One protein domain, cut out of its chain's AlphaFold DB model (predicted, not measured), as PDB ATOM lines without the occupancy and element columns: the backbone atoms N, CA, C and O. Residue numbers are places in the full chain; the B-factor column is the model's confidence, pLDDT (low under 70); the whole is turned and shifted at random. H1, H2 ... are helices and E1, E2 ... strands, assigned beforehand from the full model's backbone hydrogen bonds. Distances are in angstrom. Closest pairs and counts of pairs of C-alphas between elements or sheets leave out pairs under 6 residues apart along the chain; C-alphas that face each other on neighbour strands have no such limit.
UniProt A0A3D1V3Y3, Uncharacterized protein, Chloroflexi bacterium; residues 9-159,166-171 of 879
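What this domain is: This is residues 9 to 159 and 166 to 171 of the 879 residues of an uncharacterized protein of Chloroflexi bacterium (UniProt A0A3D1V3Y3). A twisted sheet of four strands, E2, E1, E4 and E5, is joined to a smaller sheet, E3, E7 and E6, where E3 runs on into E4; H4 covers one face of the smaller sheet. The long helix H1 runs away from the larger sheet, which it only grazes, and H3 lies far out in the link from E4 to E5. The printed part has 157 residues, with four named helices and seven named strands in the order E1, E2, H1, H2, E3, E4, H3, E5, H4, E6, E7. The class is mixed, helices and strands, and both sheets are all antiparallel. The whole is loose, with a radius of gyration of the C-alphas of 19.8 A, and only just flat, with spans of 56 by 51 by 28 A.

Where its parts are: E1, residues 9 to 13, begins at C-alpha 9, (2.624, -30.287, -44.231). E2 is residues 21 to 26. H1, residues 27 to 49, is 32.1 A long and ends at C-alpha 49, (-30.915, -24.237, -52.390). H2 is residues 69 to 73, E3 residues 79 to 81, and E4 residues 84 to 89, 16.2 A long. H3 is residues 97 to 102 and E5 residues 108 to 112. H4, residues 138 to 148, is 15.5 A long. E6, residues 152 to 159, is 18.7 A long and bends by 67 degrees at residue 156. E7, residues 166 to 170, ends at C-alpha 170, (8.407, -40.861, -18.863).

How they stand to each other: The larger sheet runs E2, E1, E4, E5. E1 and E2 form a hairpin, with N 11 and O 22 2.8 A apart. E1 and E4 are antiparallel at 151 degrees, with N 12 and O 85 2.8 A apart. E4 and E5 have N 86 and O 111 2.8 A apart. H1 grazes this sheet with residues 27 to 31. E3 runs on into E4 across a break of 2 residues, at 50 degrees. The smaller sheet runs E3, E7, E6, with N 168 and O 80 2.9 A apart and N 153 and O 169 2.8 A apart. H4 on one face of it makes two layers, a helix over a sheet; it lies over E6 at a height over the sheet of 8.5 A. H4 touches E6, the closest C-alphas being those of Glu 146 and Leu 152, 5.6 A apart. H2 and H3 are on neither sheet. In H1, H2, H3 and H4 every O i to N i+4 pair is within hydrogen-bond range.

The domain as a whole: The two C-alphas farthest apart, of Gly 51 and Thr 76, are 59.4 A apart. The links H1 to H2 and E5 to H4 are long, and residues 127 to 133 of the latter stand free. Residues 160 to 165 are not printed, and C-alphas 159 and 166 across this cut are 8.6 A apart. The mean pLDDT of the printed part is 74.3; 34 residues are under 70, among them residues 58 to 65 and 116 to 137.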
ATOM      1  N   VAL A   9       3.329 -30.329 -45.512       80.69
ATOM      2  CA  VAL A   9       2.624 -30.287 -44.231       80.69
ATOM      3  C   VAL A   9       3.313 -31.267 -43.299       80.69
ATOM      4  O   VAL A   9       3.380 -32.465 -43.586       80.69
ATOM      5  N   GLU A  10       3.821 -30.752 -42.190       85.44
ATOM      6  CA  GLU A  10       4.612 -31.500 -41.223       85.44
ATOM      7  C   GLU A  10       4.029 -31.344 -39.818       85.44
ATOM      8  O   GLU A  10       3.563 -30.273 -39.431       85.44
ATOM      9  N   LEU A  11       4.052 -32.427 -39.047       84.75
ATOM     10  CA  LEU A  11       3.742 -32.432 -37.625       84.75
ATOM     11  C   LEU A  11       5.042 -32.277 -36.846       84.75
ATOM     12  O   LEU A  11       5.895 -33.152 -36.915       84.75
ATOM     13  N   HIS A  12       5.172 -31.224 -36.058       86.25
ATOM     14  CA  HIS A  12       6.248 -31.078 -35.085       86.25
ATOM     15  C   HIS A  12       5.724 -31.451 -33.705       86.25
ATOM     16  O   HIS A  12       4.647 -31.002 -33.300       86.25
ATOM     17  N   THR A  13       6.475 -32.270 -32.972       86.31
ATOM     18  CA  THR A  13       6.107 -32.639 -31.604       86.31
ATOM     19  C   THR A  13       7.319 -32.820 -30.706       86.31
ATOM     20  O   THR A  13       8.338 -33.366 -31.118       86.31
ATOM     21  N   THR A  14       7.171 -32.409 -29.451       86.06
ATOM     22  CA  THR A  14       8.172 -32.595 -28.390       86.06
ATOM     23  C   THR A  14       8.270 -34.039 -27.888       86.06
ATOM     24  O   THR A  14       9.219 -34.386 -27.189       86.06
ATOM     25  N   LEU A  15       7.327 -34.914 -28.266       84.31
ATOM     26  CA  LEU A  15       7.396 -36.359 -27.998       84.31
ATOM     27  C   LEU A  15       8.555 -37.054 -28.732       84.31
ATOM     28  O   LEU A  15       8.898 -38.189 -28.402       84.31
ATOM     29  N   LEU A  16       9.126 -36.403 -29.748       84.50
ATOM     30  CA  LEU A  16      10.258 -36.895 -30.521       84.50
ATOM     31  C   LEU A  16      11.514 -36.082 -30.199       84.50
ATOM     32  O   LEU A  16      11.440 -34.885 -29.923       84.50
ATOM     33  N   ASN A  17      12.675 -36.734 -30.290       81.50
ATOM     34  CA  ASN A  17      13.963 -36.094 -30.033       81.50
ATOM     35  C   ASN A  17      14.155 -34.841 -30.907       81.50
ATOM     36  O   ASN A  17      13.890 -34.875 -32.110       81.50
ATOM     37  N   GLY A  18      14.611 -33.743 -30.301       75.94
ATOM     38  CA  GLY A  18      14.901 -32.486 -30.996       75.94
ATOM     39  C   GLY A  18      13.685 -31.809 -31.638       75.94
ATOM     40  O   GLY A  18      13.866 -31.042 -32.581       75.94
ATOM     41  N   ASN A  19      12.462 -32.095 -31.172       75.19
ATOM     42  CA  ASN A  19      11.212 -31.616 -31.777       75.19
ATOM     43  C   ASN A  19      11.081 -32.008 -33.260       75.19
ATOM     44  O   ASN A  19      10.637 -31.206 -34.091       75.19
ATOM     45  N   ALA A  20      11.513 -33.231 -33.591       78.81
ATOM     46  CA  ALA A  20      11.531 -33.743 -34.956       78.81
ATOM     47  C   ALA A  20      10.159 -33.646 -35.640       78.81
ATOM     48  O   ALA A  20       9.104 -33.738 -34.999       78.81
ATOM     49  N   SER A  21      10.194 -33.482 -36.963       82.06
ATOM     50  CA  SER A  21       8.997 -33.392 -37.782       82.06
ATOM     51  C   SER A  21       8.602 -34.743 -38.385       82.06
ATOM     52  O   SER A  21       9.443 -35.568 -38.747       82.06
ATOM     53  N   ILE A  22       7.295 -34.982 -38.482       83.25
ATOM     54  CA  ILE A  22       6.706 -36.111 -39.201       83.25
ATOM     55  C   ILE A  22       5.975 -35.555 -40.416       83.25
ATOM     56  O   ILE A  22       5.053 -34.751 -40.277       83.25
ATOM     57  N   ALA A  23       6.355 -36.000 -41.611       82.06
ATOM     58  CA  ALA A  23       5.648 -35.635 -42.830       82.06
ATOM     59  C   ALA A  23       4.209 -36.176 -42.790       82.06
ATOM     60  O   ALA A  23       3.995 -37.380 -42.662       82.06
ATOM     61  N   LEU A  24       3.229 -35.278 -42.904       76.75
ATOM     62  CA  LEU A  24       1.806 -35.611 -42.875       76.75
ATOM     63  C   LEU A  24       1.227 -35.731 -44.286       76.75
ATOM     64  O   LEU A  24       0.522 -36.686 -44.601       76.75
ATOM     65  N   ALA A  25       1.494 -34.749 -45.144       73.75
ATOM     66  CA  ALA A  25       0.970 -34.701 -46.503       73.75
ATOM     67  C   ALA A  25       1.857 -33.825 -47.393       73.75
ATOM     68  O   ALA A  25       2.570 -32.936 -46.918       73.75
ATOM     69  N   ASN A  26       1.771 -34.042 -48.702       71.50
ATOM     70  CA  ASN A  26       2.329 -33.131 -49.692       71.50
ATOM     71  C   ASN A  26       1.209 -32.284 -50.320       71.50
ATOM     72  O   ASN A  26       0.023 -32.605 -50.226       71.50
ATOM     73  N   GLY A  27       1.580 -31.182 -50.966       66.06
ATOM     74  CA  GLY A  27       0.626 -30.224 -51.526       66.06
ATOM     75  C   GLY A  27      -0.335 -30.840 -52.543       66.06
ATOM     76  O   GLY A  27      -1.466 -30.373 -52.662       66.06
ATOM     77  N   SER A  28       0.069 -31.911 -53.237       68.44
ATOM     78  CA  SER A  28      -0.802 -32.626 -54.170       68.44
ATOM     79  C   SER A  28      -1.897 -33.438 -53.473       68.44
ATOM     80  O   SER A  28      -3.049 -33.360 -53.899       68.44
ATOM     81  N   SER A  29      -1.582 -34.165 -52.393       70.69
ATOM     82  CA  SER A  29      -2.572 -34.971 -51.663       70.69
ATOM     83  C   SER A  29      -3.527 -34.098 -50.849       70.69
ATOM     84  O   SER A  29      -4.735 -34.314 -50.884       70.69
ATOM     85  N   LEU A  30      -3.009 -33.045 -50.206       72.44
ATOM     86  CA  LEU A  30      -3.820 -32.080 -49.458       72.44
ATOM     87  C   LEU A  30      -4.849 -31.383 -50.364       72.44
ATOM     88  O   LEU A  30      -6.018 -31.267 -50.008       72.44
ATOM     89  N   ASN A  31      -4.424 -30.935 -51.551       71.44
ATOM     90  CA  ASN A  31      -5.317 -30.269 -52.499       71.44
ATOM     91  C   ASN A  31      -6.401 -31.205 -53.039       71.44
ATOM     92  O   ASN A  31      -7.519 -30.747 -53.257       71.44
ATOM     93  N   ALA A  32      -6.088 -32.483 -53.268       74.19
ATOM     94  CA  ALA A  32      -7.074 -33.459 -53.726       74.19
ATOM     95  C   ALA A  32      -8.186 -33.665 -52.682       74.19
ATOM     96  O   ALA A  32      -9.364 -33.609 -53.030       74.19
ATOM     97  N   GLU A  33      -7.822 -33.809 -51.404       75.00
ATOM     98  CA  GLU A  33      -8.791 -33.977 -50.312       75.00
ATOM     99  C   GLU A  33      -9.617 -32.713 -50.053       75.00
ATOM    100  O   GLU A  33     -10.840 -32.788 -49.914       75.00
ATOM    101  N   LEU A  34      -8.980 -31.534 -50.053       73.81
ATOM    102  CA  LEU A  34      -9.684 -30.256 -49.905       73.81
ATOM    103  C   LEU A  34     -10.648 -30.002 -51.064       73.81
ATOM    104  O   LEU A  34     -11.754 -29.521 -50.832       73.81
ATOM    105  N   LEU A  35     -10.256 -30.330 -52.298       78.38
ATOM    106  CA  LEU A  35     -11.133 -30.197 -53.458       78.38
ATOM    107  C   LEU A  35     -12.338 -31.136 -53.336       78.38
ATOM    108  O   LEU A  35     -13.464 -30.683 -53.517       78.38
ATOM    109  N   GLY A  36     -12.118 -32.393 -52.942       78.50
ATOM    110  CA  GLY A  36     -13.204 -33.341 -52.693       78.50
ATOM    111  C   GLY A  36     -14.152 -32.877 -51.583       78.50
ATOM    112  O   GLY A  36     -15.365 -33.007 -51.709       78.50
ATOM    113  N   TRP A  37     -13.630 -32.272 -50.511       79.62
ATOM    114  CA  TRP A  37     -14.468 -31.685 -49.461       79.62
ATOM    115  C   TRP A  37     -15.254 -30.458 -49.951       79.62
ATOM    116  O   TRP A  37     -16.440 -30.324 -49.657       79.62
ATOM    117  N   VAL A  38     -14.637 -29.581 -50.748       80.19
ATOM    118  CA  VAL A  38     -15.330 -28.441 -51.372       80.19
ATOM    119  C   VAL A  38     -16.447 -28.920 -52.300       80.19
ATOM    120  O   VAL A  38     -17.521 -28.324 -52.310       80.19
ATOM    121  N   GLU A  39     -16.232 -30.003 -53.044       83.88
ATOM    122  CA  GLU A  39     -17.260 -30.628 -53.881       83.88
ATOM    123  C   GLU A  39     -18.425 -31.183 -53.044       83.88
ATOM    124  O   GLU A  39     -19.582 -30.962 -53.406       83.88
ATOM    125  N   GLU A  40     -18.155 -31.806 -51.891       83.69
ATOM    126  CA  GLU A  40     -19.187 -32.236 -50.930       83.69
ATOM    127  C   GLU A  40     -19.989 -31.046 -50.378       83.69
ATOM    128  O   GLU A  40     -21.222 -31.078 -50.355       83.69
ATOM    129  N   VAL A  41     -19.312 -29.960 -49.990       82.62
ATOM    130  CA  VAL A  41     -19.960 -28.727 -49.514       82.62
ATOM    131  C   VAL A  41     -20.813 -28.099 -50.613       82.62
ATOM    132  O   VAL A  41     -21.948 -27.695 -50.360       82.62
ATOM    133  N   LEU A  42     -20.306 -28.034 -51.845       83.44
ATOM    134  CA  LEU A  42     -21.053 -27.517 -52.991       83.44
ATOM    135  C   LEU A  42     -22.283 -28.378 -53.289       83.44
ATOM    136  O   LEU A  42     -23.356 -27.829 -53.536       83.44
ATOM    137  N   ALA A  43     -22.157 -29.705 -53.233       84.06
ATOM    138  CA  ALA A  43     -23.279 -30.622 -53.404       84.06
ATOM    139  C   ALA A  43     -24.344 -30.411 -52.316       84.06
ATOM    140  O   ALA A  43     -25.533 -30.303 -52.629       84.06
ATOM    141  N   PHE A  44     -23.921 -30.265 -51.058       86.38
ATOM    142  CA  PHE A  44     -24.804 -29.961 -49.936       86.38
ATOM    143  C   PHE A  44     -25.534 -28.624 -50.110       86.38
ATOM    144  O   PHE A  44     -26.762 -28.571 -50.019       86.38
ATOM    145  N   LEU A  45     -24.804 -27.544 -50.401       84.56
ATOM    146  CA  LEU A  45     -25.383 -26.212 -50.584       84.56
ATOM    147  C   LEU A  45     -26.351 -26.181 -51.771       84.56
ATOM    148  O   LEU A  45     -27.456 -25.654 -51.641       84.56
ATOM    149  N   ASN A  46     -25.987 -26.794 -52.899       85.62
ATOM    150  CA  ASN A  46     -26.857 -26.874 -54.073       85.62
ATOM    151  C   ASN A  46     -28.142 -27.654 -53.780       85.62
ATOM    152  O   ASN A  46     -29.222 -27.227 -54.193       85.62
ATOM    153  N   ALA A  47     -28.064 -28.753 -53.029       84.00
ATOM    154  CA  ALA A  47     -29.246 -29.492 -52.602       84.00
ATOM    155  C   ALA A  47     -30.135 -28.663 -51.663       84.00
ATOM    156  O   ALA A  47     -31.346 -28.610 -51.864       84.00
ATOM    157  N   LYS A  48     -29.554 -27.931 -50.701       83.44
ATOM    158  CA  LYS A  48     -30.315 -27.038 -49.808       83.44
ATOM    159  C   LYS A  48     -31.009 -25.904 -50.562       83.44
ATOM    160  O   LYS A  48     -32.161 -25.603 -50.264       83.44
ATOM    161  N   VAL A  49     -30.348 -25.311 -51.555       84.06
ATOM    162  CA  VAL A  49     -30.915 -24.237 -52.390       84.06
ATOM    163  C   VAL A  49     -32.024 -24.755 -53.314       84.06
ATOM    164  O   VAL A  49     -32.979 -24.033 -53.587       84.06
ATOM    165  N   THR A  50     -31.942 -26.008 -53.764       86.12
ATOM    166  CA  THR A  50     -32.940 -26.630 -54.656       86.12
ATOM    167  C   THR A  50     -34.040 -27.404 -53.918       86.12
ATOM    168  O   THR A  50     -34.906 -27.996 -54.560       86.12
ATOM    169  N   GLY A  51     -34.049 -27.384 -52.579       77.06
ATOM    170  CA  GLY A  51     -35.036 -28.084 -51.748       77.06
ATOM    171  C   GLY A  51     -34.855 -29.607 -51.677       77.06
ATOM    172  O   GLY A  51     -35.752 -30.307 -51.212       77.06
ATOM    173  N   GLY A  52     -33.716 -30.130 -52.138       75.38
ATOM    174  CA  GLY A  52     -33.358 -31.545 -52.077       75.38
ATOM    175  C   GLY A  52     -32.737 -31.957 -50.738       75.38
ATOM    176  O   GLY A  52     -32.181 -31.144 -49.998       75.38
ATOM    177  N   ALA A  53     -32.803 -33.253 -50.425       68.44
ATOM    178  CA  ALA A  53     -32.079 -33.830 -49.296       68.44
ATOM    179  C   ALA A  53     -30.609 -34.069 -49.685       68.44
ATOM    180  O   ALA A  53     -30.337 -34.767 -50.658       68.44
ATOM    181  N   ALA A  54     -29.670 -33.522 -48.913       71.81
ATOM    182  CA  ALA A  54     -28.252 -33.868 -48.984       71.81
ATOM    183  C   ALA A  54     -27.716 -34.182 -47.591       71.81
ATOM    184  O   ALA A  54     -28.171 -33.596 -46.604       71.81
ATOM    185  N   ALA A  55     -26.756 -35.105 -47.545       73.44
ATOM    186  CA  ALA A  55     -25.973 -35.383 -46.353       73.44
ATOM    187  C   ALA A  55     -25.111 -34.164 -46.010       73.44
ATOM    188  O   ALA A  55     -24.589 -33.507 -46.914       73.44
ATOM    189  N   ASP A  56     -24.979 -33.870 -44.718       76.44
ATOM    190  CA  ASP A  56     -24.059 -32.834 -44.262       76.44
ATOM    191  C   ASP A  56     -22.629 -33.167 -44.735       76.44
ATOM    192  O   ASP A  56     -22.258 -34.348 -44.758       76.44
ATOM    193  N   PRO A  57     -21.820 -32.161 -45.116       76.00
ATOM    194  CA  PRO A  57     -20.437 -32.385 -45.522       76.00
ATOM    195  C   PRO A  57     -19.668 -33.109 -44.417       76.00
ATOM    196  O   PRO A  57     -19.776 -32.755 -43.239       76.00
ATOM    197  N   SER A  58     -18.881 -34.117 -44.788       66.31
ATOM    198  CA  SER A  58     -18.139 -34.909 -43.810       66.31
ATOM    199  C   SER A  58     -16.974 -34.109 -43.204       66.31
ATOM    200  O   SER A  58     -16.357 -33.279 -43.876       66.31
ATOM    201  N   MET A  59     -16.641 -34.348 -41.926       60.50
ATOM    202  CA  MET A  59     -15.302 -34.006 -41.430       60.50
ATOM    203  C   MET A  59     -14.332 -35.042 -41.996       60.50
ATOM    204  O   MET A  59     -14.387 -36.207 -41.609       60.50
ATOM    205  N   LYS A  60     -13.453 -34.625 -42.911       63.94
ATOM    206  CA  LYS A  60     -12.424 -35.506 -43.468       63.94
ATOM    207  C   LYS A  60     -11.146 -35.462 -42.645       63.94
ATOM    208  O   LYS A  60     -10.546 -34.403 -42.467       63.94
ATOM    209  N   ILE A  61     -10.689 -36.638 -42.222       62.34
ATOM    210  CA  ILE A  61      -9.312 -36.833 -41.773       62.34
ATOM    211  C   ILE A  61      -8.436 -36.828 -43.025       62.34
ATOM    212  O   ILE A  61      -8.435 -37.779 -43.798       62.34
ATOM    213  N   ILE A  62      -7.716 -35.728 -43.241       64.12
ATOM    214  CA  ILE A  62      -6.908 -35.537 -44.453       64.12
ATOM    215  C   ILE A  62      -5.649 -36.419 -44.431       64.12
ATOM    216  O   ILE A  62      -5.137 -36.823 -45.472       64.12
ATOM    217  N   THR A  63      -5.126 -36.708 -43.241       65.62
ATOM    218  CA  THR A  63      -3.936 -37.538 -43.040       65.62
ATOM    219  C   THR A  63      -3.828 -37.973 -41.580       65.62
ATOM    220  O   THR A  63      -4.403 -37.342 -40.691       65.62
ATOM    221  N   THR A  64      -3.092 -39.056 -41.332       66.69
ATOM    222  CA  THR A  64      -2.742 -39.536 -39.994       66.69
ATOM    223  C   THR A  64      -1.241 -39.792 -39.933       66.69
ATOM    224  O   THR A  64      -0.636 -40.241 -40.905       66.69
ATOM    225  N   ALA A  65      -0.635 -39.509 -38.785       69.56
ATOM    226  CA  ALA A  65       0.732 -39.909 -38.480       69.56
ATOM    227  C   ALA A  65       0.724 -40.842 -37.273       69.56
ATOM    228  O   ALA A  65      -0.018 -40.627 -36.315       69.56
ATOM    229  N   THR A  66       1.582 -41.858 -37.303       74.12
ATOM    230  CA  THR A  66       1.787 -42.763 -36.172       74.12
ATOM    231  C   THR A  66       3.126 -42.461 -35.517       74.12
ATOM    232  O   THR A  66       4.171 -42.518 -36.164       74.12
ATOM    233  N   ILE A  67       3.104 -42.182 -34.215       79.19
ATOM    234  CA  ILE A  67       4.313 -42.103 -33.397       79.19
ATOM    235  C   ILE A  67       4.593 -43.506 -32.861       79.19
ATOM    236  O   ILE A  67       3.826 -44.038 -32.060       79.19
ATOM    237  N   SER A  68       5.685 -44.124 -33.315       79.94
ATOM    238  CA  SER A  68       6.101 -45.431 -32.802       79.94
ATOM    239  C   SER A  68       6.773 -45.305 -31.430       79.94
ATOM    240  O   SER A  68       7.409 -44.293 -31.119       79.94
ATOM    241  N   ARG A  69       6.712 -46.376 -30.628       75.94
ATOM    242  CA  ARG A  69       7.412 -46.456 -29.336       75.94
ATOM    243  C   ARG A  69       8.914 -46.182 -29.484       75.94
ATOM    244  O   ARG A  69       9.449 -45.382 -28.722       75.94
ATOM    245  N   ALA A  70       9.546 -46.770 -30.506       77.94
ATOM    246  CA  ALA A  70      10.980 -46.652 -30.778       77.94
ATOM    247  C   ALA A  70      11.410 -45.225 -31.162       77.94
ATOM    248  O   ALA A  70      12.408 -44.725 -30.654       77.94
ATOM    249  N   SER A  71      10.637 -44.541 -32.014       79.12
ATOM    250  CA  SER A  71      10.928 -43.150 -32.396       79.12
ATOM    251  C   SER A  71      10.781 -42.179 -31.224       79.12
ATOM    252  O   SER A  71      11.528 -41.210 -31.140       79.12
ATOM    253  N   ARG A  72       9.850 -42.447 -30.299       83.06
ATOM    254  CA  ARG A  72       9.687 -41.646 -29.080       83.06
ATOM    255  C   ARG A  72      10.731 -41.990 -28.009       83.06
ATOM    256  O   ARG A  72      11.234 -41.077 -27.369       83.06
ATOM    257  N   ASP A  73      11.163 -43.247 -27.867       78.56
ATOM    258  CA  ASP A  73      12.271 -43.606 -26.953       78.56
ATOM    259  C   ASP A  73      13.598 -42.922 -27.312       78.56
ATOM    260  O   ASP A  73      14.449 -42.764 -26.441       78.56
ATOM    261  N   ALA A  74      13.765 -42.468 -28.560       81.25
ATOM    262  CA  ALA A  74      14.917 -41.667 -28.965       81.25
ATOM    263  C   ALA A  74      14.978 -40.289 -28.278       81.25
ATOM    264  O   ALA A  74      16.042 -39.672 -28.282       81.25
ATOM    265  N   GLN A  75      13.862 -39.791 -27.727       80.25
ATOM    266  CA  GLN A  75      13.846 -38.599 -26.876       80.25
ATOM    267  C   GLN A  75      14.590 -38.907 -25.572       80.25
ATOM    268  O   GLN A  75      14.256 -39.872 -24.878       80.25
ATOM    269  N   THR A  76      15.614 -38.109 -25.277       76.62
ATOM    270  CA  THR A  76      16.557 -38.334 -24.172       76.62
ATOM    271  C   THR A  76      16.067 -37.764 -22.849       76.62
ATOM    272  O   THR A  76      16.461 -38.259 -21.796       76.62
ATOM    273  N   GLU A  77      15.222 -36.736 -22.901       80.62
ATOM    274  CA  GLU A  77      14.592 -36.143 -21.722       80.62
ATOM    275  C   GLU A  77      13.415 -37.013 -21.264       80.62
ATOM    276  O   GLU A  77      12.586 -37.461 -22.061       80.62
ATOM    277  N   ASN A  78      13.349 -37.269 -19.961       83.00
ATOM    278  CA  ASN A  78      12.235 -37.966 -19.331       83.00
ATOM    279  C   ASN A  78      11.124 -36.989 -18.929       83.00
ATOM    280  O   ASN A  78       9.983 -37.426 -18.805       83.00
ATOM    281  N   ILE A  79      11.433 -35.707 -18.717       86.19
ATOM    282  CA  ILE A  79      10.464 -34.674 -18.340       86.19
ATOM    283  C   ILE A  79      10.550 -33.541 -19.358       86.19
ATOM    284  O   ILE A  79      11.503 -32.771 -19.357       86.19
ATOM    285  N   HIS A  80       9.536 -33.408 -20.210       84.75
ATOM    286  CA  HIS A  80       9.518 -32.359 -21.230       84.75
ATOM    287  C   HIS A  80       8.095 -31.847 -21.507       84.75
ATOM    288  O   HIS A  80       7.120 -32.583 -21.293       84.75
ATOM    289  N   PRO A  81       7.936 -30.602 -22.001       87.38
ATOM    290  CA  PRO A  81       6.633 -30.088 -22.404       87.38
ATOM    291  C   PRO A  81       6.017 -30.981 -23.481       87.38
ATOM    292  O   PRO A  81       6.735 -31.542 -24.310       87.38
ATOM    293  N   LEU A  82       4.693 -31.088 -23.515       87.94
ATOM    294  CA  LEU A  82       3.926 -31.732 -24.574       87.94
ATOM    295  C   LEU A  82       3.374 -30.655 -25.504       87.94
ATOM    296  O   LEU A  82       2.355 -30.026 -25.224       87.94
ATOM    297  N   THR A  83       4.054 -30.454 -26.628       85.94
ATOM    298  CA  THR A  83       3.603 -29.568 -27.697       85.94
ATOM    299  C   THR A  83       3.457 -30.369 -28.973       85.94
ATOM    300  O   THR A  83       4.300 -31.202 -29.318       85.94
ATOM    301  N   VAL A  84       2.363 -30.109 -29.675       85.38
ATOM    302  CA  VAL A  84       2.095 -30.648 -31.000       85.38
ATOM    303  C   VAL A  84       1.698 -29.470 -31.878       85.38
ATOM    304  O   VAL A  84       0.816 -28.694 -31.519       85.38
ATOM    305  N   SER A  85       2.349 -29.309 -33.022       86.06
ATOM    306  CA  SER A  85       2.044 -28.240 -33.970       86.06
ATOM    307  C   SER A  85       2.125 -28.739 -35.399       86.06
ATOM    308  O   SER A  85       2.981 -29.556 -35.724       86.06
ATOM    309  N   VAL A  86       1.265 -28.219 -36.265       85.38
ATOM    310  CA  VAL A  86       1.333 -28.451 -37.707       85.38
ATOM    311  C   VAL A  86       1.994 -27.250 -38.356       85.38
ATOM    312  O   VAL A  86       1.569 -26.114 -38.143       85.38
ATOM    313  N   VAL A  87       3.016 -27.512 -39.161       86.06
ATOM    314  CA  VAL A  87       3.696 -26.515 -39.982       86.06
ATOM    315  C   VAL A  87       3.350 -26.786 -41.437       86.06
ATOM    316  O   VAL A  87       3.541 -27.889 -41.946       86.06
ATOM    317  N   MET A  88       2.818 -25.770 -42.105       83.31
ATOM    318  CA  MET A  88       2.600 -25.774 -43.545       83.31
ATOM    319  C   MET A  88       3.594 -24.810 -44.178       83.31
ATOM    320  O   MET A  88       3.494 -23.599 -43.970       83.31
ATOM    321  N   SER A  89       4.541 -25.334 -44.950       84.12
ATOM    322  CA  SER A  89       5.621 -24.552 -45.561       84.12
ATOM    323  C   SER A  89       5.605 -24.627 -47.080       84.12
ATOM    324  O   SER A  89       5.279 -25.653 -47.682       84.12
ATOM    325  N   ARG A  90       5.973 -23.514 -47.714       80.50
ATOM    326  CA  ARG A  90       6.239 -23.423 -49.151       80.50
ATOM    327  C   ARG A  90       7.755 -23.417 -49.364       80.50
ATOM    328  O   ARG A  90       8.463 -22.860 -48.534       80.50
ATOM    329  N   PRO A  91       8.271 -23.979 -50.467       77.44
ATOM    330  CA  PRO A  91       9.702 -23.950 -50.720       77.44
ATOM    331  C   PRO A  91      10.151 -22.526 -51.027       77.44
ATOM    332  O   PRO A  91       9.487 -21.829 -51.797       77.44
ATOM    333  N   ASP A  92      11.314 -22.143 -50.509       73.31
ATOM    334  CA  ASP A  92      11.863 -20.787 -50.629       73.31
ATOM    335  C   ASP A  92      11.955 -20.299 -52.083       73.31
ATOM    336  O   ASP A  92      11.692 -19.139 -52.377       73.31
ATOM    337  N   ASN A  93      12.229 -21.196 -53.038       76.06
ATOM    338  CA  ASN A  93      12.298 -20.857 -54.466       76.06
ATOM    339  C   ASN A  93      10.930 -20.591 -55.132       76.06
ATOM    340  O   ASN A  93      10.876 -20.307 -56.332       76.06
ATOM    341  N   LYS A  94       9.826 -20.728 -54.389       71.38
ATOM    342  CA  LYS A  94       8.450 -20.443 -54.822       71.38
ATOM    343  C   LYS A  94       7.816 -19.287 -54.054       71.38
ATOM    344  O   LYS A  94       6.648 -18.986 -54.302       71.38
ATOM    345  N   VAL A  95       8.555 -18.653 -53.149       74.50
ATOM    346  CA  VAL A  95       8.074 -17.520 -52.364       74.50
ATOM    347  C   VAL A  95       8.941 -16.305 -52.664       74.50
ATOM    348  O   VAL A  95      10.158 -16.404 -52.780       74.50
ATOM    349  N   ASP A  96       8.306 -15.151 -52.839       79.56
ATOM    350  CA  ASP A  96       9.029 -13.899 -53.032       79.56
ATOM    351  C   ASP A  96       9.828 -13.552 -51.761       79.56
ATOM    352  O   ASP A  96       9.284 -13.536 -50.649       79.56
ATOM    353  N   ALA A  97      11.134 -13.323 -51.919       77.31
ATOM    354  CA  ALA A  97      12.050 -13.117 -50.798       77.31
ATOM    355  C   ALA A  97      11.757 -11.808 -50.040       77.31
ATOM    356  O   ALA A  97      11.796 -11.792 -48.808       77.31
ATOM    357  N   ASP A  98      11.384 -10.742 -50.756       79.31
ATOM    358  CA  ASP A  98      11.019  -9.447 -50.171       79.31
ATOM    359  C   ASP A  98       9.697  -9.536 -49.395       79.31
ATOM    360  O   ASP A  98       9.550  -8.946 -48.320       79.31
ATOM    361  N   ALA A  99       8.732 -10.303 -49.908       74.25
ATOM    362  CA  ALA A  99       7.468 -10.564 -49.232       74.25
ATOM    363  C   ALA A  99       7.667 -11.401 -47.958       74.25
ATOM    364  O   ALA A  99       7.110 -11.062 -46.915       74.25
ATOM    365  N   THR A 100       8.501 -12.444 -48.015       76.75
ATOM    366  CA  THR A 100       8.808 -13.310 -46.860       76.75
ATOM    367  C   THR A 100       9.554 -12.551 -45.763       76.75
ATOM    368  O   THR A 100       9.249 -12.724 -44.585       76.75
ATOM    369  N   ALA A 101      10.466 -11.644 -46.135       76.06
ATOM    370  CA  ALA A 101      11.179 -10.784 -45.190       76.06
ATOM    371  C   ALA A 101      10.252  -9.812 -44.435       76.06
ATOM    372  O   ALA A 101      10.554  -9.416 -43.310       76.06
ATOM    373  N   ARG A 102       9.118  -9.425 -45.034       80.69
ATOM    374  CA  ARG A 102       8.115  -8.545 -44.406       80.69
ATOM    375  C   ARG A 102       7.040  -9.318 -43.648       80.69
ATOM    376  O   ARG A 102       6.510  -8.814 -42.663       80.69
ATOM    377  N   LEU A 103       6.695 -10.513 -44.121       78.00
ATOM    378  CA  LEU A 103       5.639 -11.365 -43.581       78.00
ATOM    379  C   LEU A 103       6.078 -12.833 -43.645       78.00
ATOM    380  O   LEU A 103       5.839 -13.530 -44.633       78.00
ATOM    381  N   ALA A 104       6.665 -13.324 -42.553       75.75
ATOM    382  CA  ALA A 104       7.148 -14.704 -42.445       75.75
ATOM    383  C   ALA A 104       6.048 -15.760 -42.704       75.75
ATOM    384  O   ALA A 104       6.330 -16.837 -43.230       75.75
ATOM    385  N   SER A 105       4.781 -15.423 -42.422       76.50
ATOM    386  CA  SER A 105       3.612 -16.279 -42.666       76.50
ATOM    387  C   SER A 105       3.365 -16.619 -44.144       76.50
ATOM    388  O   SER A 105       2.613 -17.545 -44.446       76.50
ATOM    389  N   ILE A 106       3.988 -15.895 -45.082       76.31
ATOM    390  CA  ILE A 106       3.913 -16.185 -46.521       76.31
ATOM    391  C   ILE A 106       4.749 -17.426 -46.878       76.31
ATOM    392  O   ILE A 106       4.356 -18.181 -47.777       76.31
ATOM    393  N   GLY A 107       5.866 -17.633 -46.172       76.81
ATOM    394  CA  GLY A 107       6.758 -18.783 -46.333       76.81
ATOM    395  C   GLY A 107       6.278 -20.012 -45.564       76.81
ATOM    396  O   GLY A 107       6.214 -21.103 -46.134       76.81
ATOM    397  N   ALA A 108       5.872 -19.837 -44.302       83.25
ATOM    398  CA  ALA A 108       5.362 -20.924 -43.473       83.25
ATOM    399  C   ALA A 108       4.315 -20.456 -42.454       83.25
ATOM    400  O   ALA A 108       4.445 -19.393 -41.851       83.25
ATOM    401  N   VAL A 109       3.300 -21.287 -42.213       83.44
ATOM    402  CA  VAL A 109       2.293 -21.081 -41.164       83.44
ATOM    403  C   VAL A 109       2.390 -22.223 -40.165       83.44
ATOM    404  O   VAL A 109       2.360 -23.387 -40.553       83.44
ATOM    405  N   THR A 110       2.487 -21.883 -38.882       84.06
ATOM    406  CA  THR A 110       2.489 -22.852 -37.779       84.06
ATOM    407  C   THR A 110       1.188 -22.733 -37.000       84.06
ATOM    408  O   THR A 110       0.759 -21.626 -36.673       84.06
ATOM    409  N   SER A 111       0.561 -23.863 -36.694       82.88
ATOM    410  CA  SER A 111      -0.639 -23.932 -35.862       82.88
ATOM    411  C   SER A 111      -0.454 -24.965 -34.757       82.88
ATOM    412  O   SER A 111      -0.172 -26.130 -35.035       82.88
ATOM    413  N   THR A 112      -0.601 -24.549 -33.500       81.25
ATOM    414  CA  THR A 112      -0.532 -25.453 -32.345       81.25
ATOM    415  C   THR A 112      -1.816 -26.269 -32.238       81.25
ATOM    416  O   THR A 112      -2.914 -25.712 -32.195       81.25
ATOM    417  N   ILE A 113      -1.676 -27.589 -32.147       78.19
ATOM    418  CA  ILE A 113      -2.777 -28.511 -31.883       78.19
ATOM    419  C   ILE A 113      -3.021 -28.541 -30.376       78.19
ATOM    420  O   ILE A 113      -2.113 -28.808 -29.588       78.19
ATOM    421  N   LYS A 114      -4.265 -28.272 -29.976       73.88
ATOM    422  CA  LYS A 114      -4.705 -28.425 -28.587       73.88
ATOM    423  C   LYS A 114      -5.189 -29.859 -28.336       73.88
ATOM    424  O   LYS A 114      -5.662 -30.494 -29.279       73.88
ATOM    425  N   PRO A 115      -5.103 -30.359 -27.090       73.50
ATOM    426  CA  PRO A 115      -5.655 -31.656 -26.721       73.50
ATOM    427  C   PRO A 115      -7.132 -31.731 -27.077       73.50
ATOM    428  O   PRO A 115      -7.890 -30.794 -26.814       73.50
ATOM    429  N   ASP A 116      -7.532 -32.856 -27.655       68.56
ATOM    430  CA  ASP A 116      -8.935 -33.114 -27.927       68.56
ATOM    431  C   ASP A 116      -9.632 -33.551 -26.637       68.56
ATOM    432  O   ASP A 116      -9.454 -34.670 -26.154       68.56
ATOM    433  N   THR A 117     -10.411 -32.634 -26.071       63.66
ATOM    434  CA  THR A 117     -11.245 -32.865 -24.892       63.66
ATOM    435  C   THR A 117     -12.722 -32.974 -25.275       63.66
ATOM    436  O   THR A 117     -13.545 -32.539 -24.480       63.66
ATOM    437  N   LYS A 118     -13.078 -33.367 -26.513       52.12
ATOM    438  CA  LYS A 118     -14.481 -33.416 -26.984       52.12
ATOM    439  C   LYS A 118     -14.839 -34.581 -27.923       52.12
ATOM    440  O   LYS A 118     -16.017 -34.755 -28.231       52.12
ATOM    441  N   ALA A 119     -13.885 -35.349 -28.457       46.88
ATOM    442  CA  ALA A 119     -14.208 -36.352 -29.480       46.88
ATOM    443  C   ALA A 119     -14.536 -37.757 -28.935       46.88
ATOM    444  O   ALA A 119     -13.677 -38.472 -28.405       46.88
ATOM    445  N   GLU A 120     -15.776 -38.187 -29.200       44.38
ATOM    446  CA  GLU A 120     -16.265 -39.573 -29.093       44.38
ATOM    447  C   GLU A 120     -16.101 -40.398 -30.389       44.38
ATOM    448  O   GLU A 120     -16.294 -41.609 -30.365       44.38
ATOM    449  N   ARG A 121     -15.790 -39.792 -31.548       40.59
ATOM    450  CA  ARG A 121     -16.273 -40.373 -32.818       40.59
ATOM    451  C   ARG A 121     -15.463 -41.470 -33.524       40.59
ATOM    452  O   ARG A 121     -16.090 -42.141 -34.326       40.59
ATOM    453  N   ASP A 122     -14.179 -41.719 -33.243       40.84
ATOM    454  CA  ASP A 122     -13.394 -42.701 -34.040       40.84
ATOM    455  C   ASP A 122     -12.283 -43.459 -33.276       40.84
ATOM    456  O   ASP A 122     -11.335 -43.974 -33.870       40.84
ATOM    457  N   LEU A 123     -12.369 -43.563 -31.948       40.69
ATOM    458  CA  LEU A 123     -11.405 -44.335 -31.152       40.69
ATOM    459  C   LEU A 123     -12.026 -45.646 -30.644       40.69
ATOM    460  O   LEU A 123     -13.247 -45.710 -30.481       40.69
ATOM    461  N   PRO A 124     -11.216 -46.693 -30.378       40.41
ATOM    462  CA  PRO A 124     -11.706 -47.909 -29.742       40.41
ATOM    463  C   PRO A 124     -12.481 -47.543 -28.471       40.41
ATOM    464  O   PRO A 124     -11.989 -46.715 -27.697       40.41
ATOM    465  N   PRO A 125     -13.672 -48.120 -28.243       43.72
ATOM    466  CA  PRO A 125     -14.421 -47.841 -27.032       43.72
ATOM    467  C   PRO A 125     -13.556 -48.185 -25.820       43.72
ATOM    468  O   PRO A 125     -12.913 -49.239 -25.777       43.72
ATOM    469  N   LEU A 126     -13.548 -47.284 -24.836       46.31
ATOM    470  CA  LEU A 126     -13.034 -47.615 -23.514       46.31
ATOM    471  C   LEU A 126     -13.801 -48.854 -23.007       46.31
ATOM    472  O   LEU A 126     -14.994 -48.993 -23.302       46.31
ATOM    473  N   PRO A 127     -13.142 -49.785 -22.296       46.72
ATOM    474  CA  PRO A 127     -13.831 -50.952 -21.768       46.72
ATOM    475  C   PRO A 127     -14.991 -50.522 -20.854       46.72
ATOM    476  O   PRO A 127     -15.001 -49.424 -20.297       46.72
ATOM    477  N   ALA A 128     -16.029 -51.361 -20.769       45.22
ATOM    478  CA  ALA A 128     -17.328 -50.994 -20.190       45.22
ATOM    479  C   ALA A 128     -17.254 -50.503 -18.724       45.22
ATOM    480  O   ALA A 128     -18.142 -49.785 -18.266       45.22
ATOM    481  N   ASP A 129     -16.177 -50.843 -18.015       45.78
ATOM    482  CA  ASP A 129     -15.835 -50.426 -16.652       45.78
ATOM    483  C   ASP A 129     -15.326 -48.972 -16.533       45.78
ATOM    484  O   ASP A 129     -15.272 -48.436 -15.428       45.78
ATOM    485  N   MET A 130     -15.004 -48.303 -17.645       41.69
ATOM    486  CA  MET A 130     -14.484 -46.924 -17.692       41.69
ATOM    487  C   MET A 130     -15.520 -45.874 -18.136       41.69
ATOM    488  O   MET A 130     -15.187 -44.708 -18.338       41.69
ATOM    489  N   THR A 131     -16.789 -46.258 -18.279       42.62
ATOM    490  CA  THR A 131     -17.853 -45.456 -18.918       42.62
ATOM    491  C   THR A 131     -18.453 -44.324 -18.063       42.62
ATOM    492  O   THR A 131     -19.390 -43.664 -18.504       42.62
ATOM    493  N   VAL A 132     -17.934 -44.063 -16.856       40.41
ATOM    494  CA  VAL A 132     -18.542 -43.108 -15.895       40.41
ATOM    495  C   VAL A 132     -17.878 -41.718 -15.896       40.41
ATOM    496  O   VAL A 132     -18.342 -40.811 -15.212       40.41
ATOM    497  N   LEU A 133     -16.817 -41.496 -16.673       42.78
ATOM    498  CA  LEU A 133     -16.079 -40.225 -16.667       42.78
ATOM    499  C   LEU A 133     -16.412 -39.388 -17.898       42.78
ATOM    500  O   LEU A 133     -16.566 -39.922 -18.995       42.78
ATOM    501  N   SER A 134     -16.528 -38.070 -17.725       42.75
ATOM    502  CA  SER A 134     -16.794 -37.162 -18.836       42.75
ATOM    503  C   SER A 134     -15.674 -37.293 -19.873       42.75
ATOM    504  O   SER A 134     -14.533 -36.881 -19.652       42.75
ATOM    505  N   ALA A 135     -16.021 -37.848 -21.039       45.72
ATOM    506  CA  ALA A 135     -15.174 -37.869 -22.231       45.72
ATOM    507  C   ALA A 135     -14.694 -36.453 -22.633       45.72
ATOM    508  O   ALA A 135     -13.737 -36.322 -23.397       45.72
ATOM    509  N   ASP A 136     -15.308 -35.421 -22.039       51.12
ATOM    510  CA  ASP A 136     -15.070 -34.003 -22.264       51.12
ATOM    511  C   ASP A 136     -14.069 -33.330 -21.287       51.12
ATOM    512  O   ASP A 136     -14.240 -32.167 -20.910       51.12
ATOM    513  N   SER A 137     -13.033 -34.034 -20.812       68.38
ATOM    514  CA  SER A 137     -12.092 -33.505 -19.805       68.38
ATOM    515  C   SER A 137     -10.614 -33.742 -20.137       68.38
ATOM    516  O   SER A 137     -10.247 -34.659 -20.872       68.38
ATOM    517  N   LEU A 138      -9.732 -32.919 -19.556       74.56
ATOM    518  CA  LEU A 138      -8.275 -33.097 -19.648       74.56
ATOM    519  C   LEU A 138      -7.813 -34.428 -19.020       74.56
ATOM    520  O   LEU A 138      -6.828 -35.011 -19.469       74.56
ATOM    521  N   VAL A 139      -8.567 -34.935 -18.036       73.75
ATOM    522  CA  VAL A 139      -8.401 -36.276 -17.455       73.75
ATOM    523  C   VAL A 139      -8.640 -37.354 -18.517       73.75
ATOM    524  O   VAL A 139      -7.816 -38.252 -18.667       73.75
ATOM    525  N   GLY A 140      -9.702 -37.227 -19.321       70.38
ATOM    526  CA  GLY A 140      -9.988 -38.148 -20.426       70.38
ATOM    527  C   GLY A 140      -8.898 -38.157 -21.506       70.38
ATOM    528  O   GLY A 140      -8.544 -39.220 -22.020       70.38
ATOM    529  N   PHE A 141      -8.311 -36.997 -21.822       78.12
ATOM    530  CA  PHE A 141      -7.142 -36.928 -22.707       78.12
ATOM    531  C   PHE A 141      -5.926 -37.649 -22.108       78.12
ATOM    532  O   PHE A 141      -5.313 -38.472 -22.791       78.12
ATOM    533  N   ALA A 142      -5.594 -37.371 -20.840       79.25
ATOM    534  CA  ALA A 142      -4.466 -37.999 -20.157       79.25
ATOM    535  C   ALA A 142      -4.610 -39.527 -20.144       79.25
ATOM    536  O   ALA A 142      -3.708 -40.228 -20.591       79.25
ATOM    537  N   GLN A 143      -5.783 -40.045 -19.773       74.31
ATOM    538  CA  GLN A 143      -6.070 -41.483 -19.781       74.31
ATOM    539  C   GLN A 143      -5.855 -42.127 -21.158       74.31
ATOM    540  O   GLN A 143      -5.224 -43.179 -21.251       74.31
ATOM    541  N   LYS A 144      -6.329 -41.492 -22.239       74.69
ATOM    542  CA  LYS A 144      -6.135 -41.993 -23.612       74.69
ATOM    543  C   LYS A 144      -4.657 -41.999 -24.015       74.69
ATOM    544  O   LYS A 144      -4.191 -42.973 -24.606       74.69
ATOM    545  N   LEU A 145      -3.912 -40.935 -23.695       79.56
ATOM    546  CA  LEU A 145      -2.481 -40.857 -24.002       79.56
ATOM    547  C   LEU A 145      -1.689 -41.917 -23.229       79.56
ATOM    548  O   LEU A 145      -0.839 -42.586 -23.809       79.56
ATOM    549  N   GLU A 146      -1.994 -42.103 -21.948       79.19
ATOM    550  CA  GLU A 146      -1.346 -43.095 -21.088       79.19
ATOM    551  C   GLU A 146      -1.733 -44.533 -21.453       79.19
ATOM    552  O   GLU A 146      -0.934 -45.449 -21.288       79.19
ATOM    553  N   GLN A 147      -2.923 -44.762 -22.014       75.06
ATOM    554  CA  GLN A 147      -3.281 -46.061 -22.584       75.06
ATOM    555  C   GLN A 147      -2.458 -46.368 -23.845       75.06
ATOM    556  O   GLN A 147      -2.014 -47.502 -24.029       75.06
ATOM    557  N   ALA A 148      -2.250 -45.368 -24.708       75.94
ATOM    558  CA  ALA A 148      -1.437 -45.507 -25.915       75.94
ATOM    559  C   ALA A 148       0.062 -45.651 -25.597       75.94
ATOM    560  O   ALA A 148       0.767 -46.416 -26.259       75.94
ATOM    561  N   PHE A 149       0.532 -44.951 -24.562       77.88
ATOM    562  CA  PHE A 149       1.908 -44.965 -24.074       77.88
ATOM    563  C   PHE A 149       1.929 -45.238 -22.560       77.88
ATOM    564  O   PHE A 149       1.999 -44.295 -21.770       77.88
ATOM    565  N   PRO A 150       1.904 -46.518 -22.133       74.06
ATOM    566  CA  PRO A 150       1.806 -46.904 -20.718       74.06
ATOM    567  C   PRO A 150       2.914 -46.354 -19.818       74.06
ATOM    568  O   PRO A 150       2.734 -46.253 -18.605       74.06
ATOM    569  N   GLU A 151       4.070 -46.049 -20.400       76.00
ATOM    570  CA  GLU A 151       5.220 -45.445 -19.729       76.00
ATOM    571  C   GLU A 151       5.135 -43.921 -19.557       76.00
ATOM    572  O   GLU A 151       5.993 -43.338 -18.908       76.00
ATOM    573  N   LEU A 152       4.143 -43.245 -20.135       81.50
ATOM    574  CA  LEU A 152       3.986 -41.803 -19.967       81.50
ATOM    575  C   LEU A 152       2.992 -41.482 -18.851       81.50
ATOM    576  O   LEU A 152       2.103 -42.265 -18.507       81.50
ATOM    577  N   ARG A 153       3.175 -40.299 -18.280       84.00
ATOM    578  CA  ARG A 153       2.222 -39.609 -17.420       84.00
ATOM    579  C   ARG A 153       2.046 -38.186 -17.907       84.00
ATOM    580  O   ARG A 153       3.016 -37.581 -18.374       84.00
ATOM    581  N   VAL A 154       0.835 -37.655 -17.790       87.06
ATOM    582  CA  VAL A 154       0.537 -36.271 -18.189       87.06
ATOM    583  C   VAL A 154       0.449 -35.371 -16.965       87.06
ATOM    584  O   VAL A 154      -0.172 -35.714 -15.960       87.06
ATOM    585  N   ALA A 155       1.065 -34.198 -17.058       88.75
ATOM    586  CA  ALA A 155       1.042 -33.190 -16.010       88.75
ATOM    587  C   ALA A 155       0.768 -31.790 -16.572       88.75
ATOM    588  O   ALA A 155       0.902 -31.545 -17.772       88.75
ATOM    589  N   ILE A 156       0.392 -30.872 -15.686       88.00
ATOM    590  CA  ILE A 156       0.273 -29.436 -15.955       88.00
ATOM    591  C   ILE A 156       1.316 -28.667 -15.148       88.00
ATOM    592  O   ILE A 156       1.604 -29.018 -14.003       88.00
ATOM    593  N   GLY A 157       1.855 -27.601 -15.725       83.62
ATOM    594  CA  GLY A 157       2.796 -26.713 -15.049       83.62
ATOM    595  C   GLY A 157       3.150 -25.513 -15.914       83.62
ATOM    596  O   GLY A 157       2.683 -25.390 -17.049       83.62
ATOM    597  N   ASP A 158       3.985 -24.633 -15.381       76.38
ATOM    598  CA  ASP A 158       4.446 -23.462 -16.123       76.38
ATOM    599  C   ASP A 158       5.491 -23.869 -17.168       76.38
ATOM    600  O   ASP A 158       6.259 -24.815 -16.983       76.38
ATOM    601  N   SER A 159       5.509 -23.163 -18.295       66.69
ATOM    602  CA  SER A 159       6.553 -23.279 -19.318       66.69
ATOM    603  C   SER A 159       7.099 -21.899 -19.654       66.69
ATOM    604  O   SER A 159       6.410 -20.903 -19.449       66.69
ATOM    605  N   LEU A 166       1.017 -28.289 -20.935       88.19
ATOM    606  CA  LEU A 166       1.029 -29.731 -20.705       88.19
ATOM    607  C   LEU A 166       2.450 -30.262 -20.754       88.19
ATOM    608  O   LEU A 166       3.268 -29.800 -21.544       88.19
ATOM    609  N   TRP A 167       2.702 -31.273 -19.939       89.44
ATOM    610  CA  TRP A 167       3.985 -31.937 -19.799       89.44
ATOM    611  C   TRP A 167       3.797 -33.445 -19.871       89.44
ATOM    612  O   TRP A 167       2.774 -33.978 -19.436       89.44
ATOM    613  N   THR A 168       4.804 -34.128 -20.401       88.75
ATOM    614  CA  THR A 168       4.900 -35.586 -20.359       88.75
ATOM    615  C   THR A 168       6.075 -36.001 -19.499       88.75
ATOM    616  O   THR A 168       7.182 -35.489 -19.656       88.75
ATOM    617  N   ILE A 169       5.816 -36.955 -18.612       87.50
ATOM    618  CA  ILE A 169       6.807 -37.558 -17.729       87.50
ATOM    619  C   ILE A 169       6.924 -39.032 -18.111       87.50
ATOM    620  O   ILE A 169       5.945 -39.776 -18.041       87.50
ATOM    621  N   ARG A 170       8.112 -39.465 -18.532       84.44
ATOM    622  CA  ARG A 170       8.407 -40.861 -18.863       84.44
ATOM    623  C   ARG A 170       8.787 -41.628 -17.602       84.44
ATOM    624  O   ARG A 170       9.910 -41.532 -17.115       84.44
ATOM    625  N   MET A 171       7.864 -42.441 -17.121       80.12
ATOM    626  CA  MET A 171       8.068 -43.438 -16.075       80.12
ATOM    627  C   MET A 171       8.505 -44.748 -16.742       80.12
ATOM    628  O   MET A 171       7.885 -45.166 -17.706       80.12
TER     629      MET A 171